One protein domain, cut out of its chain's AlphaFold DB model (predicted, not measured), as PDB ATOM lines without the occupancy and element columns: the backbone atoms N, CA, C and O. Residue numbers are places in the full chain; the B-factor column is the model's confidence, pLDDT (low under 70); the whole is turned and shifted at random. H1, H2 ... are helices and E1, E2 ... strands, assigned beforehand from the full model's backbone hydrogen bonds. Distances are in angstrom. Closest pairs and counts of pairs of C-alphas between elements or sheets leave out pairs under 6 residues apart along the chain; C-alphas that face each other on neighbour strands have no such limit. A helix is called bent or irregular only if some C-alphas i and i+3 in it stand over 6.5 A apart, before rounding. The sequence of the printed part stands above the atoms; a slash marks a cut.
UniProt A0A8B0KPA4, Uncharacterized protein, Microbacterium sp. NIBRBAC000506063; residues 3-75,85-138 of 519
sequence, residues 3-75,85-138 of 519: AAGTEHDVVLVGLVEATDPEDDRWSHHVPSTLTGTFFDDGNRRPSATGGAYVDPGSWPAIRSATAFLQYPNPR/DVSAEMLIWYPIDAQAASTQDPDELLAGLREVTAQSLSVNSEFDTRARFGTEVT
ATOM      1  N   ALA A   3      -1.352  -2.196  33.939       41.53
ATOM      2  CA  ALA A   3      -1.851  -1.192  33.008       41.53
ATOM      3  C   ALA A   3      -2.474  -1.943  31.822       41.53
ATOM      4  O   ALA A   3      -1.808  -2.773  31.207       41.53
ATOM      5  N   ALA A   4      -3.764  -1.716  31.555       41.84
ATOM      6  CA  ALA A   4      -4.481  -2.236  30.381       41.84
ATOM      7  C   ALA A   4      -4.332  -3.753  30.084       41.84
ATOM      8  O   ALA A   4      -4.241  -4.163  28.932       41.84
ATOM      9  N   GLY A   5      -4.323  -4.617  31.106       43.22
ATOM     10  CA  GLY A   5      -4.281  -6.078  30.912       43.22
ATOM     11  C   GLY A   5      -2.900  -6.658  30.578       43.22
ATOM     12  O   GLY A   5      -2.759  -7.878  30.535       43.22
ATOM     13  N   THR A   6      -1.876  -5.817  30.434       43.00
ATOM     14  CA  THR A   6      -0.465  -6.217  30.440       43.00
ATOM     15  C   THR A   6       0.119  -6.044  31.840       43.00
ATOM     16  O   THR A   6       0.006  -4.993  32.477       43.00
ATOM     17  N   GLU A   7       0.700  -7.123  32.357       50.44
ATOM     18  CA  GLU A   7       1.336  -7.148  33.669       50.44
ATOM     19  C   GLU A   7       2.759  -6.605  33.509       50.44
ATOM     20  O   GLU A   7       3.627  -7.251  32.931       50.44
ATOM     21  N   HIS A   8       2.978  -5.364  33.945       56.94
ATOM     22  CA  HIS A   8       4.322  -4.811  34.047       56.94
ATOM     23  C   HIS A   8       4.862  -5.164  35.428       56.94
ATOM     24  O   HIS A   8       4.416  -4.607  36.440       56.94
ATOM     25  N   ASP A   9       5.802  -6.100  35.482       59.88
ATOM     26  CA  ASP A   9       6.467  -6.476  36.724       59.88
ATOM     27  C   ASP A   9       7.446  -5.375  37.128       59.88
ATOM     28  O   ASP A   9       8.544  -5.241  36.594       59.88
ATOM     29  N   VAL A  10       7.014  -4.548  38.080       65.00
ATOM     30  CA  VAL A  10       7.902  -3.632  38.794       65.00
ATOM     31  C   VAL A  10       8.475  -4.428  39.954       65.00
ATOM     32  O   VAL A  10       7.742  -4.819  40.863       65.00
ATOM     33  N   VAL A  11       9.773  -4.700  39.902       71.56
ATOM     34  CA  VAL A  11      10.474  -5.415  40.966       71.56
ATOM     35  C   VAL A  11      11.035  -4.389  41.939       71.56
ATOM     36  O   VAL A  11      11.842  -3.541  41.558       71.56
ATOM     37  N   LEU A  12      10.622  -4.471  43.205       77.25
ATOM     38  CA  LEU A  12      11.253  -3.705  44.275       77.25
ATOM     39  C   LEU A  12      12.673  -4.245  44.479       77.25
ATOM     40  O   LEU A  12      12.865  -5.322  45.038       77.25
ATOM     41  N   VAL A  13      13.658  -3.500  43.988       81.38
ATOM     42  CA  VAL A  13      15.082  -3.866  44.056       81.38
ATOM     43  C   VAL A  13      15.753  -3.429  45.359       81.38
ATOM     44  O   VAL A  13      16.803  -3.963  45.707       81.38
ATOM     45  N   GLY A  14      15.147  -2.508  46.107       81.12
ATOM     46  CA  GLY A  14      15.668  -2.049  47.389       81.12
ATOM     47  C   GLY A  14      14.856  -0.906  47.982       81.12
ATOM     48  O   GLY A  14      13.932  -0.391  47.354       81.12
ATOM     49  N   LEU A  15      15.223  -0.523  49.203       82.31
ATOM     50  CA  LEU A  15      14.735   0.675  49.878       82.31
ATOM     51  C   LEU A  15      15.872   1.693  49.934       82.31
ATOM     52  O   LEU A  15      17.037   1.314  50.063       82.31
ATOM     53  N   VAL A  16      15.525   2.970  49.826       76.56
ATOM     54  CA  VAL A  16      16.465   4.086  49.938       76.56
ATOM     55  C   VAL A  16      16.119   4.908  51.170       76.56
ATOM     56  O   VAL A  16      14.949   5.166  51.435       76.56
ATOM     57  N   GLU A  17      17.145   5.300  51.917       80.06
ATOM     58  CA  GLU A  17      17.037   6.211  53.054       80.06
ATOM     59  C   GLU A  17      17.828   7.477  52.722       80.06
ATOM     60  O   GLU A  17      18.960   7.404  52.229       80.06
ATOM     61  N   ALA A  18      17.213   8.641  52.930       80.12
ATOM     62  CA  ALA A  18      17.875   9.913  52.693       80.12
ATOM     63  C   ALA A  18      19.003  10.104  53.714       80.12
ATOM     64  O   ALA A  18      18.786  10.012  54.916       80.12
ATOM     65  N   THR A  19      20.213  10.387  53.230       84.56
ATOM     66  CA  THR A  19      21.361  10.676  54.106       84.56
ATOM     67  C   THR A  19      21.179  11.983  54.879       84.56
ATOM     68  O   THR A  19      21.650  12.093  56.005       84.56
ATOM     69  N   ASP A  20      20.493  12.949  54.269       82.50
ATOM     70  CA  ASP A  20      20.083  14.206  54.887       82.50
ATOM     71  C   ASP A  20      18.638  14.486  54.452       82.50
ATOM     72  O   ASP A  20      18.436  14.770  53.269       82.50
ATOM     73  N   PRO A  21      17.637  14.300  55.330       79.50
ATOM     74  CA  PRO A  21      16.229  14.494  54.995       79.50
ATOM     75  C   PRO A  21      15.800  15.969  54.935       79.50
ATOM     76  O   PRO A  21      14.757  16.240  54.347       79.50
ATOM     77  N   GLU A  22      16.585  16.902  55.487       77.56
ATOM     78  CA  GLU A  22      16.254  18.341  55.545       77.56
ATOM     79  C   GLU A  22      16.866  19.145  54.383       77.56
ATOM     80  O   GLU A  22      16.663  20.349  54.270       77.56
ATOM     81  N   ASP A  23      17.632  18.491  53.512       76.94
ATOM     82  CA  ASP A  23      18.271  19.108  52.349       76.94
ATOM     83  C   ASP A  23      17.231  19.671  51.359       76.94
ATOM     84  O   ASP A  23      16.281  18.982  50.970       76.94
ATOM     85  N   ASP A  24      17.453  20.904  50.890       69.81
ATOM     86  CA  ASP A  24      16.577  21.637  49.966       69.81
ATOM     87  C   ASP A  24      16.195  20.830  48.718       69.81
ATOM     88  O   ASP A  24      15.115  21.033  48.155       69.81
ATOM     89  N   ARG A  25      17.021  19.865  48.287       68.12
ATOM     90  CA  ARG A  25      16.678  18.969  47.168       68.12
ATOM     91  C   ARG A  25      15.361  18.210  47.370       68.12
ATOM     92  O   ARG A  25      14.733  17.837  46.382       68.12
ATOM     93  N   TRP A  26      14.936  17.973  48.614       72.25
ATOM     94  CA  TRP A  26      13.700  17.254  48.937       72.25
ATOM     95  C   TRP A  26      12.449  18.129  48.879       72.25
ATOM     96  O   TRP A  26      11.360  17.593  48.685       72.25
ATOM     97  N   SER A  27      12.595  19.455  48.952       64.75
ATOM     98  CA  SER A  27      11.479  20.414  48.904       64.75
ATOM     99  C   SER A  27      10.737  20.423  47.559       64.75
ATOM    100  O   SER A  27       9.539  20.696  47.500       64.75
ATOM    101  N   HIS A  28      11.434  20.075  46.472       58.34
ATOM    102  CA  HIS A  28      10.885  20.020  45.114       58.34
ATOM    103  C   HIS A  28      10.389  18.626  44.704       58.34
ATOM    104  O   HIS A  28       9.791  18.466  43.637       58.34
ATOM    105  N   HIS A  29      10.637  17.603  45.524       59.59
ATOM    106  CA  HIS A  29      10.095  16.273  45.295       59.59
ATOM    107  C   HIS A  29       8.629  16.206  45.733       59.59
ATOM    108  O   HIS A  29       8.204  16.902  46.651       59.59
ATOM    109  N   VAL A  30       7.837  15.335  45.092       60.50
ATOM    110  CA  VAL A  30       6.466  15.054  45.542       60.50
ATOM    111  C   VAL A  30       6.539  14.687  47.034       60.50
ATOM    112  O   VAL A  30       7.333  13.799  47.363       60.50
ATOM    113  N   PRO A  31       5.746  15.299  47.936       57.97
ATOM    114  CA  PRO A  31       5.833  15.060  49.386       57.97
ATOM    115  C   PRO A  31       5.799  13.572  49.763       57.97
ATOM    116  O   PRO A  31       6.402  13.140  50.739       57.97
ATOM    117  N   SER A  32       5.171  12.761  48.907       62.12
ATOM    118  CA  SER A  32       5.076  11.310  49.020       62.12
ATOM    119  C   SER A  32       6.400  10.534  48.886       62.12
ATOM    120  O   SER A  32       6.383   9.305  48.950       62.12
ATOM    121  N   THR A  33       7.527  11.197  48.600       69.69
ATOM    122  CA  THR A  33       8.796  10.524  48.258       69.69
ATOM    123  C   THR A  33       9.594  10.097  49.488       69.69
ATOM    124  O   THR A  33      10.135   8.994  49.498       69.69
ATOM    125  N   LEU A  34       9.627  10.925  50.537       71.19
ATOM    126  CA  LEU A  34      10.252  10.573  51.820       71.19
ATOM    127  C   LEU A  34       9.234  10.054  52.840       71.19
ATOM    128  O   LEU A  34       9.576   9.257  53.710       71.19
ATOM    129  N   THR A  35       7.974  10.472  52.724       69.44
ATOM    130  CA  THR A  35       6.892  10.054  53.618       69.44
ATOM    131  C   THR A  35       5.676   9.643  52.805       69.44
ATOM    132  O   THR A  35       5.130  10.431  52.048       69.44
ATOM    133  N   GLY A  36       5.222   8.396  52.952       73.19
ATOM    134  CA  GLY A  36       3.987   7.953  52.305       73.19
ATOM    135  C   GLY A  36       2.793   8.759  52.815       73.19
ATOM    136  O   GLY A  36       2.613   8.905  54.025       73.19
ATOM    137  N   THR A  37       1.967   9.269  51.906       70.06
ATOM    138  CA  THR A  37       0.722   9.948  52.272       70.06
ATOM    139  C   THR A  37      -0.411   8.933  52.294       70.06
ATOM    140  O   THR A  37      -0.596   8.153  51.359       70.06
ATOM    141  N   PHE A  38      -1.164   8.914  53.389       76.75
ATOM    142  CA  PHE A  38      -2.320   8.042  53.559       76.75
ATOM    143  C   PHE A  38      -3.573   8.901  53.525       76.75
ATOM    144  O   PHE A  38      -3.738   9.798  54.348       76.75
ATOM    145  N   PHE A  39      -4.444   8.629  52.562       72.00
ATOM    146  CA  PHE A  39      -5.722   9.305  52.420       72.00
ATOM    147  C   PHE A  39      -6.855   8.328  52.728       72.00
ATOM    148  O   PHE A  39      -6.981   7.283  52.083       72.00
ATOM    149  N   ASP A  40      -7.673   8.678  53.719       75.19
ATOM    150  CA  ASP A  40      -8.865   7.937  54.120       75.19
ATOM    151  C   ASP A  40     -10.018   8.927  54.320       75.19
ATOM    152  O   ASP A  40     -10.006   9.737  55.246       75.19
ATOM    153  N   ASP A  41     -10.992   8.896  53.412       71.12
ATOM    154  CA  ASP A  41     -12.204   9.720  53.475       71.12
ATOM    155  C   ASP A  41     -13.390   8.980  54.124       71.12
ATOM    156  O   ASP A  41     -14.510   9.496  54.125       71.12
ATOM    157  N   GLY A  42     -13.173   7.753  54.628       65.94
ATOM    158  CA  GLY A  42     -14.191   6.883  55.224       65.94
ATOM    159  C   GLY A  42     -15.264   6.366  54.254       65.94
ATOM    160  O   GLY A  42     -16.073   5.517  54.628       65.94
ATOM    161  N   ASN A  43     -15.277   6.847  53.007       64.81
ATOM    162  CA  ASN A  43     -16.254   6.509  51.970       64.81
ATOM    163  C   ASN A  43     -15.658   5.614  50.873       64.81
ATOM    164  O   ASN A  43     -16.393   5.005  50.089       64.81
ATOM    165  N   ARG A  44     -14.328   5.525  50.801       65.81
ATOM    166  CA  ARG A  44     -13.571   4.653  49.900       65.81
ATOM    167  C   ARG A  44     -12.560   3.830  50.686       65.81
ATOM    168  O   ARG A  44     -12.317   4.054  51.864       65.81
ATOM    169  N   ARG A  45     -11.975   2.826  50.027       66.88
ATOM    170  CA  ARG A  45     -10.844   2.103  50.618       66.88
ATOM    171  C   ARG A  45      -9.689   3.092  50.822       66.88
ATOM    172  O   ARG A  45      -9.423   3.834  49.873       66.88
ATOM    173  N   PRO A  46      -8.999   3.058  51.975       67.69
ATOM    174  CA  PRO A  46      -7.835   3.897  52.214       67.69
ATOM    175  C   PRO A  46      -6.837   3.762  51.065       67.69
ATOM    176  O   PRO A  46      -6.498   2.647  50.653       67.69
ATOM    177  N   SER A  47      -6.396   4.895  50.529       66.81
ATOM    178  CA  SER A  47      -5.397   4.949  49.468       66.81
ATOM    179  C   SER A  47      -4.089   5.481  50.030       66.81
ATOM    180  O   SER A  47      -4.070   6.531  50.668       66.81
ATOM    181  N   ALA A  48      -3.001   4.759  49.777       69.25
ATOM    182  CA  ALA A  48      -1.653   5.215  50.080       69.25
ATOM    183  C   ALA A  48      -0.980   5.698  48.792       69.25
ATOM    184  O   ALA A  48      -1.025   5.004  47.771       69.25
ATOM    185  N   THR A  49      -0.341   6.860  48.848       68.06
ATOM    186  CA  THR A  49       0.462   7.416  47.760       68.06
ATOM    187  C   THR A  49       1.915   7.503  48.217       68.06
ATOM    188  O   THR A  49       2.217   8.037  49.282       68.06
ATOM    189  N   GLY A  50       2.823   6.946  47.414       71.00
ATOM    190  CA  GLY A  50       4.259   6.899  47.689       71.00
ATOM    191  C   GLY A  50       5.074   7.159  46.424       71.00
ATOM    192  O   GLY A  50       4.596   6.904  45.318       71.00
ATOM    193  N   GLY A  51       6.289   7.678  46.585       75.06
ATOM    194  CA  GLY A  51       7.261   7.845  45.503       75.06
ATOM    195  C   GLY A  51       8.132   6.601  45.306       75.06
ATOM    196  O   GLY A  51       8.400   5.860  46.248       75.06
ATOM    197  N   ALA A  52       8.592   6.374  44.075       73.69
ATOM    198  CA  ALA A  52       9.581   5.349  43.757       73.69
ATOM    199  C   ALA A  52      10.611   5.909  42.774       73.69
ATOM    200  O   ALA A  52      10.264   6.662  41.865       73.69
ATOM    201  N   TYR A  53      11.868   5.507  42.944       75.75
ATOM    202  CA  TYR A  53      12.952   5.860  42.035       75.75
ATOM    203  C   TYR A  53      13.180   4.735  41.033       75.75
ATOM    204  O   TYR A  53      13.234   3.561  41.399       75.75
ATOM    205  N   VAL A  54      13.323   5.100  39.762       74.19
ATOM    206  CA  VAL A  54      13.616   4.172  38.669       74.19
ATOM    207  C   VAL A  54      14.810   4.713  37.894       74.19
ATOM    208  O   VAL A  54      15.015   5.925  37.836       74.19
ATOM    209  N   ASP A  55      15.599   3.817  37.303       74.44
ATOM    210  CA  ASP A  55      16.687   4.202  36.411       74.44
ATOM    211  C   ASP A  55      16.167   5.125  35.285       74.44
ATOM    212  O   ASP A  55      15.166   4.786  34.637       74.44
ATOM    213  N   PRO A  56      16.817   6.275  35.025       69.50
ATOM    214  CA  PRO A  56      16.348   7.244  34.035       69.50
ATOM    215  C   PRO A  56      16.300   6.679  32.606       69.50
ATOM    216  O   PRO A  56      15.482   7.121  31.798       69.50
ATOM    217  N   GLY A  57      17.099   5.653  32.287       72.38
ATOM    218  CA  GLY A  57      17.031   4.913  31.025       72.38
ATOM    219  C   GLY A  57      15.727   4.129  30.836       72.38
ATOM    220  O   GLY A  57      15.373   3.794  29.708       72.38
ATOM    221  N   SER A  58      14.959   3.904  31.904       75.00
ATOM    222  CA  SER A  58      13.647   3.240  31.856       75.00
ATOM    223  C   SER A  58      12.505   4.177  31.443       75.00
ATOM    224  O   SER A  58      11.367   3.729  31.278       75.00
ATOM    225  N   TRP A  59      12.778   5.473  31.241       72.88
ATOM    226  CA  TRP A  59      11.770   6.475  30.885       72.88
ATOM    227  C   TRP A  59      10.894   6.113  29.670       72.88
ATOM    228  O   TRP A  59       9.674   6.266  29.769       72.88
ATOM    229  N   PRO A  60      11.422   5.576  28.548       71.50
ATOM    230  CA  PRO A  60      10.587   5.190  27.408       71.50
ATOM    231  C   PRO A  60       9.562   4.097  27.749       71.50
ATOM    232  O   PRO A  60       8.448   4.109  27.225       71.50
ATOM    233  N   ALA A  61       9.920   3.171  28.645       72.44
ATOM    234  CA  ALA A  61       9.033   2.111  29.114       72.44
ATOM    235  C   ALA A  61       7.961   2.646  30.078       72.44
ATOM    236  O   ALA A  61       6.808   2.232  30.010       72.44
ATOM    237  N   ILE A  62       8.310   3.614  30.932       72.06
ATOM    238  CA  ILE A  62       7.354   4.282  31.829       72.06
ATOM    239  C   ILE A  62       6.371   5.135  31.024       72.06
ATOM    240  O   ILE A  62       5.162   5.049  31.238       72.06
ATOM    241  N   ARG A  63       6.864   5.924  30.063       69.75
ATOM    242  CA  ARG A  63       6.037   6.762  29.186       69.75
ATOM    243  C   ARG A  63       5.063   5.926  28.358       69.75
ATOM    244  O   ARG A  63       3.905   6.304  28.218       69.75
ATOM    245  N   SER A  64       5.517   4.794  27.818       67.00
ATOM    246  CA  SER A  64       4.628   3.893  27.082       67.00
ATOM    247  C   SER A  64       3.604   3.242  28.008       67.00
ATOM    248  O   SER A  64       2.430   3.258  27.675       67.00
ATOM    249  N   ALA A  65       3.993   2.770  29.197       65.62
ATOM    250  CA  ALA A  65       3.065   2.168  30.158       65.62
ATOM    251  C   ALA A  65       2.009   3.154  30.703       65.62
ATOM    252  O   ALA A  65       0.863   2.768  30.928       65.62
ATOM    253  N   THR A  66       2.373   4.425  30.904       60.28
ATOM    254  CA  THR A  66       1.488   5.478  31.444       60.28
ATOM    255  C   THR A  66       0.530   6.058  30.407       60.28
ATOM    256  O   THR A  66      -0.614   6.338  30.754       60.28
ATOM    257  N   ALA A  67       0.921   6.119  29.129       55.66
ATOM    258  CA  ALA A  67       0.031   6.504  28.028       55.66
ATOM    259  C   ALA A  67      -1.212   5.593  27.885       55.66
ATOM    260  O   ALA A  67      -2.186   5.984  27.247       55.66
ATOM    261  N   PHE A  68      -1.196   4.398  28.492       51.38
ATOM    262  CA  PHE A  68      -2.303   3.433  28.493       51.38
ATOM    263  C   PHE A  68      -3.013   3.292  29.852       51.38
ATOM    264  O   PHE A  68      -3.908   2.453  29.988       51.38
ATOM    265  N   LEU A  69      -2.658   4.093  30.867       53.19
ATOM    266  CA  LEU A  69      -3.359   4.129  32.157       53.19
ATOM    267  C   LEU A  69      -4.661   4.931  32.037       53.19
ATOM    268  O   LEU A  69      -4.831   6.005  32.602       53.19
ATOM    269  N   GLN A  70      -5.603   4.386  31.277       51.88
ATOM    270  CA  GLN A  70      -6.941   4.927  31.108       51.88
ATOM    271  C   GLN A  70      -7.809   4.413  32.265       51.88
ATOM    272  O   GLN A  70      -8.172   3.237  32.301       51.88
ATOM    273  N   TYR A  71      -8.111   5.260  33.252       49.75
ATOM    274  CA  TYR A  71      -9.042   4.878  34.316       49.75
ATOM    275  C   TYR A  71     -10.475   4.840  33.761       49.75
ATOM    276  O   TYR A  71     -10.957   5.865  33.275       49.75
ATOM    277  N   PRO A  72     -11.194   3.703  33.836       49.91
ATOM    278  CA  PRO A  72     -12.618   3.696  33.538       49.91
ATOM    279  C   PRO A  72     -13.343   4.542  34.590       49.91
ATOM    280  O   PRO A  72     -13.225   4.291  35.790       49.91
ATOM    281  N   ASN A  73     -14.082   5.562  34.145       48.09
ATOM    282  CA  ASN A  73     -14.923   6.369  35.025       48.09
ATOM    283  C   ASN A  73     -15.993   5.456  35.659       48.09
ATOM    284  O   ASN A  73     -16.848   4.950  34.933       48.09
ATOM    285  N   PRO A  74     -16.021   5.266  36.993       50.78
ATOM    286  CA  PRO A  74     -16.969   4.351  37.635       50.78
ATOM    287  C   PRO A  74     -18.442   4.740  37.441       50.78
ATOM    288  O   PRO A  74     -19.330   3.942  37.732       50.78
ATOM    289  N   ARG A  75     -18.709   5.978  37.003       51.75
ATOM    290  CA  ARG A  75     -20.055   6.520  36.772       51.75
ATOM    291  C   ARG A  75     -20.534   6.415  35.320       51.75
ATOM    292  O   ARG A  75     -21.682   6.764  35.071       51.75
ATOM    293  N   ASP A  85      -5.747  12.016  30.830       47.34
ATOM    294  CA  ASP A  85      -4.393  11.945  30.288       47.34
ATOM    295  C   ASP A  85      -3.426  11.852  31.470       47.34
ATOM    296  O   ASP A  85      -3.198  12.821  32.193       47.34
ATOM    297  N   VAL A  86      -2.894  10.655  31.710       51.75
ATOM    298  CA  VAL A  86      -1.814  10.460  32.673       51.75
ATOM    299  C   VAL A  86      -0.554  10.994  32.004       51.75
ATOM    300  O   VAL A  86       0.136  10.287  31.269       51.75
ATOM    301  N   SER A  87      -0.288  12.284  32.204       53.38
ATOM    302  CA  SER A  87       0.933  12.926  31.734       53.38
ATOM    303  C   SER A  87       2.109  12.436  32.571       53.38
ATOM    304  O   SER A  87       2.268  12.808  33.733       53.38
ATOM    305  N   ALA A  88       2.944  11.581  31.987       60.59
ATOM    306  CA  ALA A  88       4.258  11.301  32.540       60.59
ATOM    307  C   ALA A  88       5.192  12.469  32.197       60.59
ATOM    308  O   ALA A  88       5.565  12.652  31.035       60.59
ATOM    309  N   GLU A  89       5.578  13.244  33.209       61.44
ATOM    310  CA  GLU A  89       6.576  14.308  33.093       61.44
ATOM    311  C   GLU A  89       7.936  13.859  33.635       61.44
ATOM    312  O   GLU A  89       8.032  13.208  34.674       61.44
ATOM    313  N   MET A  90       8.999  14.203  32.905       66.19
ATOM    314  CA  MET A  90      10.375  14.076  33.378       66.19
ATOM    315  C   MET A  90      10.823  15.452  33.855       66.19
ATOM    316  O   MET A  90      11.031  16.351  33.041       66.19
ATOM    317  N   LEU A  91      10.988  15.601  35.166       68.62
ATOM    318  CA  LEU A  91      11.535  16.811  35.767       68.62
ATOM    319  C   LEU A  91      13.050  16.649  35.942       68.62
ATOM    320  O   LEU A  91      13.503  15.723  36.613       68.62
ATOM    321  N   ILE A  92      13.828  17.549  35.341       72.88
ATOM    322  CA  ILE A  92      15.274  17.658  35.564       72.88
ATOM    323  C   ILE A  92      15.525  19.038  36.158       72.88
ATOM    324  O   ILE A  92      15.201  20.043  35.526       72.88
ATOM    325  N   TRP A  93      16.115  19.095  37.348       73.25
ATOM    326  CA  TRP A  93      16.507  20.352  37.977       73.25
ATOM    327  C   TRP A  93      18.027  20.436  38.113       73.25
ATOM    328  O   TRP A  93      18.725  19.425  38.201       73.25
ATOM    329  N   TYR A  94      18.535  21.663  38.116       75.88
ATOM    330  CA  TYR A  94      19.942  21.968  38.342       75.88
ATOM    331  C   TYR A  94      20.016  23.082  39.394       75.88
ATOM    332  O   TYR A  94      19.505  24.173  39.126       75.88
ATOM    333  N   PRO A  95      20.576  22.827  40.590       75.12
ATOM    334  CA  PRO A  95      20.626  23.830  41.645       75.12
ATOM    335  C   PRO A  95      21.587  24.962  41.270       75.12
ATOM    336  O   PRO A  95      22.632  24.735  40.659       75.12
ATOM    337  N   ILE A  96      21.231  26.187  41.649       75.06
ATOM    338  CA  ILE A  96      22.081  27.364  41.466       75.06
ATOM    339  C   ILE A  96      22.733  27.680  42.808       75.06
ATOM    340  O   ILE A  96      22.045  27.938  43.791       75.06
ATOM    341  N   ASP A  97      24.063  27.701  42.836       83.12
ATOM    342  CA  ASP A  97      24.817  28.192  43.987       83.12
ATOM    343  C   ASP A  97      24.796  29.729  43.996       83.12
ATOM    344  O   ASP A  97      25.484  30.393  43.212       83.12
ATOM    345  N   ALA A  98      23.982  30.294  44.887       78.38
ATOM    346  CA  ALA A  98      23.817  31.736  45.021       78.38
ATOM    347  C   ALA A  98      25.101  32.446  45.490       78.38
ATOM    348  O   ALA A  98      25.369  33.570  45.057       78.38
ATOM    349  N   GLN A  99      25.919  31.807  46.335       80.75
ATOM    350  CA  GLN A  99      27.160  32.418  46.813       80.75
ATOM    351  C   GLN A  99      28.195  32.480  45.697       80.75
ATOM    352  O   GLN A  99      28.781  33.540  45.469       80.75
ATOM    353  N   ALA A 100      28.363  31.391  44.947       82.06
ATOM    354  CA  ALA A 100      29.243  31.389  43.785       82.06
ATOM    355  C   ALA A 100      28.786  32.418  42.736       82.06
ATOM    356  O   ALA A 100      29.608  33.193  42.241       82.06
ATOM    357  N   ALA A 101      27.478  32.492  42.458       80.56
ATOM    358  CA  ALA A 101      26.904  33.443  41.507       80.56
ATOM    359  C   ALA A 101      27.141  34.910  41.905       80.56
ATOM    360  O   ALA A 101      27.396  35.741  41.038       80.56
ATOM    361  N   SER A 102      27.125  35.227  43.206       78.81
ATOM    362  CA  SER A 102      27.317  36.598  43.704       78.81
ATOM    363  C   SER A 102      28.696  37.205  43.410       78.81
ATOM    364  O   SER A 102      28.862  38.421  43.469       78.81
ATOM    365  N   THR A 103      29.687  36.370  43.086       82.94
ATOM    366  CA  THR A 103      31.070  36.800  42.818       82.94
ATOM    367  C   THR A 103      31.381  36.995  41.333       82.94
ATOM    368  O   THR A 103      32.482  37.427  40.993       82.94
ATOM    369  N   GLN A 104      30.434  36.672  40.452       83.12
ATOM    370  CA  GLN A 104      30.605  36.714  39.000       83.12
ATOM    371  C   GLN A 104      30.123  38.042  38.405       83.12
ATOM    372  O   GLN A 104      29.277  38.725  38.986       83.12
ATOM    373  N   ASP A 105      30.631  38.388  37.219       84.38
ATOM    374  CA  ASP A 105      30.090  39.509  36.451       84.38
ATOM    375  C   ASP A 105      28.639  39.189  36.027       84.38
ATOM    376  O   ASP A 105      28.388  38.150  35.401       84.38
ATOM    377  N   PRO A 106      27.660  40.042  36.371       84.06
ATOM    378  CA  PRO A 106      26.254  39.769  36.103       84.06
ATOM    379  C   PRO A 106      25.910  39.732  34.604       84.06
ATOM    380  O   PRO A 106      24.981  39.013  34.226       84.06
ATOM    381  N   ASP A 107      26.636  40.454  33.742       83.94
ATOM    382  CA  ASP A 107      26.418  40.422  32.291       83.94
ATOM    383  C   ASP A 107      26.913  39.096  31.690       83.94
ATOM    384  O   ASP A 107      26.218  38.481  30.870       83.94
ATOM    385  N   GLU A 108      28.076  38.611  32.138       87.69
ATOM    386  CA  GLU A 108      28.619  37.308  31.730       87.69
ATOM    387  C   GLU A 108      27.739  36.156  32.227       87.69
ATOM    388  O   GLU A 108      27.416  35.241  31.464       87.69
ATOM    389  N   LEU A 109      27.275  36.233  33.477       89.00
ATOM    390  CA  LEU A 109      26.369  35.247  34.063       89.00
ATOM    391  C   LEU A 109      25.046  35.169  33.288       89.00
ATOM    392  O   LEU A 109      24.577  34.075  32.965       89.00
ATOM    393  N   LEU A 110      24.450  36.314  32.937       89.06
ATOM    394  CA  LEU A 110      23.221  36.352  32.144       89.06
ATOM    395  C   LEU A 110      23.426  35.769  30.739       89.06
ATOM    396  O   LEU A 110      22.550  35.057  30.238       89.06
ATOM    397  N   ALA A 111      24.557  36.072  30.096       88.62
ATOM    398  CA  ALA A 111      24.897  35.518  28.790       88.62
ATOM    399  C   ALA A 111      25.046  33.988  28.852       88.62
ATOM    400  O   ALA A 111      24.423  33.289  28.051       88.62
ATOM    401  N   GLY A 112      25.773  33.473  29.849       89.00
ATOM    402  CA  GLY A 112      25.940  32.036  30.073       89.00
ATOM    403  C   GLY A 112      24.619  31.318  30.362       89.00
ATOM    404  O   GLY A 112      24.324  30.291  29.754       89.00
ATOM    405  N   LEU A 113      23.757  31.888  31.213       88.69
ATOM    406  CA  LEU A 113      22.432  31.318  31.500       88.69
ATOM    407  C   LEU A 113      21.539  31.262  30.252       88.69
ATOM    408  O   LEU A 113      20.828  30.278  30.035       88.69
ATOM    409  N   ARG A 114      21.579  32.296  29.402       89.50
ATOM    410  CA  ARG A 114      20.848  32.309  28.124       89.50
ATOM    411  C   ARG A 114      21.374  31.265  27.150       89.50
ATOM    412  O   ARG A 114      20.579  30.665  26.433       89.50
ATOM    413  N   GLU A 115      22.681  31.037  27.122       88.94
ATOM    414  CA  GLU A 115      23.280  29.995  26.292       88.94
ATOM    415  C   GLU A 115      22.828  28.599  26.741       88.94
ATOM    416  O   GLU A 115      22.302  27.834  25.931       88.94
ATOM    417  N   VAL A 116      22.934  28.297  28.039       85.50
ATOM    418  CA  VAL A 116      22.541  26.995  28.605       85.50
ATOM    419  C   VAL A 116      21.053  26.710  28.391       85.50
ATOM    420  O   VAL A 116      20.677  25.611  27.993       85.50
ATOM    421  N   THR A 117      20.189  27.706  28.595       86.94
ATOM    422  CA  THR A 117      18.727  27.559  28.433       86.94
ATOM    423  C   THR A 117      18.266  27.584  26.973       86.94
ATOM    424  O   THR A 117      17.129  27.210  26.663       86.94
ATOM    425  N   ALA A 118      19.120  28.017  26.043       85.50
ATOM    426  CA  ALA A 118      18.865  27.933  24.607       85.50
ATOM    427  C   ALA A 118      19.221  26.558  24.028       85.50
ATOM    428  O   ALA A 118      18.614  26.142  23.038       85.50
ATOM    429  N   GLN A 119      20.177  25.853  24.635       85.31
ATOM    430  CA  GLN A 119      20.621  24.541  24.179       85.31
ATOM    431  C   GLN A 119      19.681  23.421  24.654       85.31
ATOM    432  O   GLN A 119      19.204  23.397  25.787       85.31
ATOM    433  N   SER A 120      19.417  22.462  23.765       80.50
ATOM    434  CA  SER A 120      18.755  21.207  24.121       80.50
ATOM    435  C   SER A 120      19.823  20.161  24.441       80.50
ATOM    436  O   SER A 120      20.618  19.820  23.563       80.50
ATOM    437  N   LEU A 121      19.838  19.649  25.668       77.50
ATOM    438  CA  LEU A 121      20.772  18.621  26.124       77.50
ATOM    439  C   LEU A 121      20.187  17.227  25.894       77.50
ATOM    440  O   LEU A 121      19.022  16.975  26.192       77.50
ATOM    441  N   SER A 122      20.996  16.317  25.349       75.88
ATOM    442  CA  SER A 122      20.606  14.912  25.206       75.88
ATOM    443  C   SER A 122      20.658  14.234  26.574       75.88
ATOM    444  O   SER A 122      21.727  14.140  27.173       75.88
ATOM    445  N   VAL A 123      19.505  13.781  27.065       70.19
ATOM    446  CA  VAL A 123      19.374  13.024  28.322       70.19
ATOM    447  C   VAL A 123      19.775  11.567  28.100       70.19
ATOM    448  O   VAL A 123      20.307  10.917  28.994       70.19
ATOM    449  N   ASN A 124      19.538  11.051  26.891       66.00
ATOM    450  CA  ASN A 124      19.932   9.708  26.497       66.00
ATOM    451  C   ASN A 124      20.230   9.658  24.987       66.00
ATOM    452  O   ASN A 124      19.364   9.964  24.164       66.00
ATOM    453  N   SER A 125      21.450   9.241  24.629       63.53
ATOM    454  CA  SER A 125      21.907   9.106  23.238       63.53
ATOM    455  C   SER A 125      21.241   7.965  22.463       63.53
ATOM    456  O   SER A 125      21.243   7.987  21.239       63.53
ATOM    457  N   GLU A 126      20.688   6.973  23.157       63.84
ATOM    458  CA  GLU A 126      20.065   5.778  22.580       63.84
ATOM    459  C   GLU A 126      18.620   6.033  22.117       63.84
ATOM    460  O   GLU A 126      18.153   5.405  21.169       63.84
ATOM    461  N   PHE A 127      17.928   7.009  22.721       59.19
ATOM    462  CA  PHE A 127      16.504   7.287  22.472       59.19
ATOM    463  C   PHE A 127      16.202   8.728  22.008       59.19
ATOM    464  O   PHE A 127      15.047   9.149  22.067       59.19
ATOM    465  N   ASP A 128      17.221   9.500  21.599       67.25
ATOM    466  CA  ASP A 128      17.150  10.920  21.172       67.25
ATOM    467  C   ASP A 128      16.254  11.804  22.064       67.25
ATOM    468  O   ASP A 128      15.553  12.711  21.611       67.25
ATOM    469  N   THR A 129      16.245  11.525  23.370       69.50
ATOM    470  CA  THR A 129      15.460  12.305  24.328       69.50
ATOM    471  C   THR A 129      16.250  13.551  24.683       69.50
ATOM    472  O   THR A 129      17.320  13.463  25.286       69.50
ATOM    473  N   ARG A 130      15.725  14.717  24.303       74.38
ATOM    474  CA  ARG A 130      16.348  16.010  24.584       74.38
ATOM    475  C   ARG A 130      15.555  16.762  25.636       74.38
ATOM    476  O   ARG A 130      14.344  16.908  25.508       74.38
ATOM    477  N   ALA A 131      16.254  17.263  26.642       75.00
ATOM    478  CA  ALA A 131      15.710  18.173  27.631       75.00
ATOM    479  C   ALA A 131      16.181  19.593  27.338       75.00
ATOM    480  O   ALA A 131      17.281  19.821  26.829       75.00
ATOM    481  N   ARG A 132      15.335  20.559  27.673       80.88
ATOM    482  CA  ARG A 132      15.677  21.973  27.640       80.88
ATOM    483  C   ARG A 132      15.472  22.534  29.034       80.88
ATOM    484  O   ARG A 132      14.421  22.315  29.627       80.88
ATOM    485  N   PHE A 133      16.462  23.264  29.526       81.19
ATOM    486  CA  PHE A 133      16.365  23.919  30.821       81.19
ATOM    487  C   PHE A 133      15.614  25.244  30.690       81.19
ATOM    488  O   PHE A 133      15.886  26.038  29.785       81.19
ATOM    489  N   GLY A 134      14.670  25.469  31.598       80.88
ATOM    490  CA  GLY A 134      14.034  26.762  31.831       80.88
ATOM    491  C   GLY A 134      14.544  27.364  33.138       80.88
ATOM    492  O   GLY A 134      14.875  26.632  34.067       80.88
ATOM    493  N   THR A 135      14.637  28.692  33.212       84.25
ATOM    494  CA  THR A 135      14.946  29.392  34.467       84.25
ATOM    495  C   THR A 135      14.373  30.805  34.467       84.25
ATOM    496  O   THR A 135      14.535  31.557  33.501       84.25
ATOM    497  N   GLU A 136      13.756  31.190  35.579       81.25
ATOM    498  CA  GLU A 136      13.255  32.549  35.808       81.25
ATOM    499  C   GLU A 136      14.376  33.529  36.185       81.25
ATOM    500  O   GLU A 136      14.235  34.741  36.015       81.25
ATOM    501  N   VAL A 137      15.542  33.016  36.597       83.50
ATOM    502  CA  VAL A 137      16.706  33.831  36.981       83.50
ATOM    503  C   VAL A 137      17.161  34.729  35.833       83.50
ATOM    504  O   VAL A 137      17.582  35.859  36.061       83.50
ATOM    505  N   THR A 138      17.010  34.285  34.579       85.25
ATOM    506  CA  THR A 138      17.323  35.121  33.408       85.25
ATOM    507  C   THR A 138      16.454  36.380  33.342       85.25
ATOM    508  O   THR A 138      16.962  37.463  33.038       85.25
TER     509      THR A 138
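Overview. This is residues 3 to 75 and 85 to 138 of the 519 residues of an uncharacterized protein of Microbacterium sp. NIBRBAC000506063 (UniProt A0A8B0KPA4). With little regular structure, this is a loose, elongated string of small pieces: hairpin E1-E2 and helix H1 toward one end, H2 and H3 at the other, hairpin E3-E4 between H1 and H3. The 127 printed residues run E1, E2, H1, H2, H3, E3, E4, mixed in class, with only 44 in named elements. The radius of gyration of the C-alphas is 19.6 A; spans are 58 by 35 by 34 A.

Along the chain. E1, residues 37 to 39, begins at C-alpha (0.722, 9.948, 52.272). E2 is 47 to 49. H1, 56 to 66, 15.2 A, is irregular: C-alphas 57 and 60 are 7.4 A apart. H2 is 98 to 102, H3 106 to 118, 18.1 A, E3 120 to 124, 11.8 A. E4, 129 to 132, ends at C-alpha (15.677, 21.973, 27.640).

Arrangement. Within hydrogen-bond range are N 37 and O 49, 2.9 A, in antiparallel hairpin E1-E2, and N 121 and O 131, 2.8 A, in antiparallel hairpin E3-E4. H2 and H3 are close but not clearly touching; their closest C-alphas, Ala 101 and Leu 109, are 7.7 A apart. H1 and H3 are apart. Every O i to N i+4 pair is within range in H2 and H3, 5 of 7 in H1.

Size, cuts and confidence. The farthest C-alphas, Arg 75 and Asp 105, are 60.0 A apart. Residues 76 to 84 are cut out, a 17.8 A gap between C-alphas 75 and 85. Of the links printed whole, none is long. In the model, pLDDT is under 70 in 53 printed residues, among them 63 to 75.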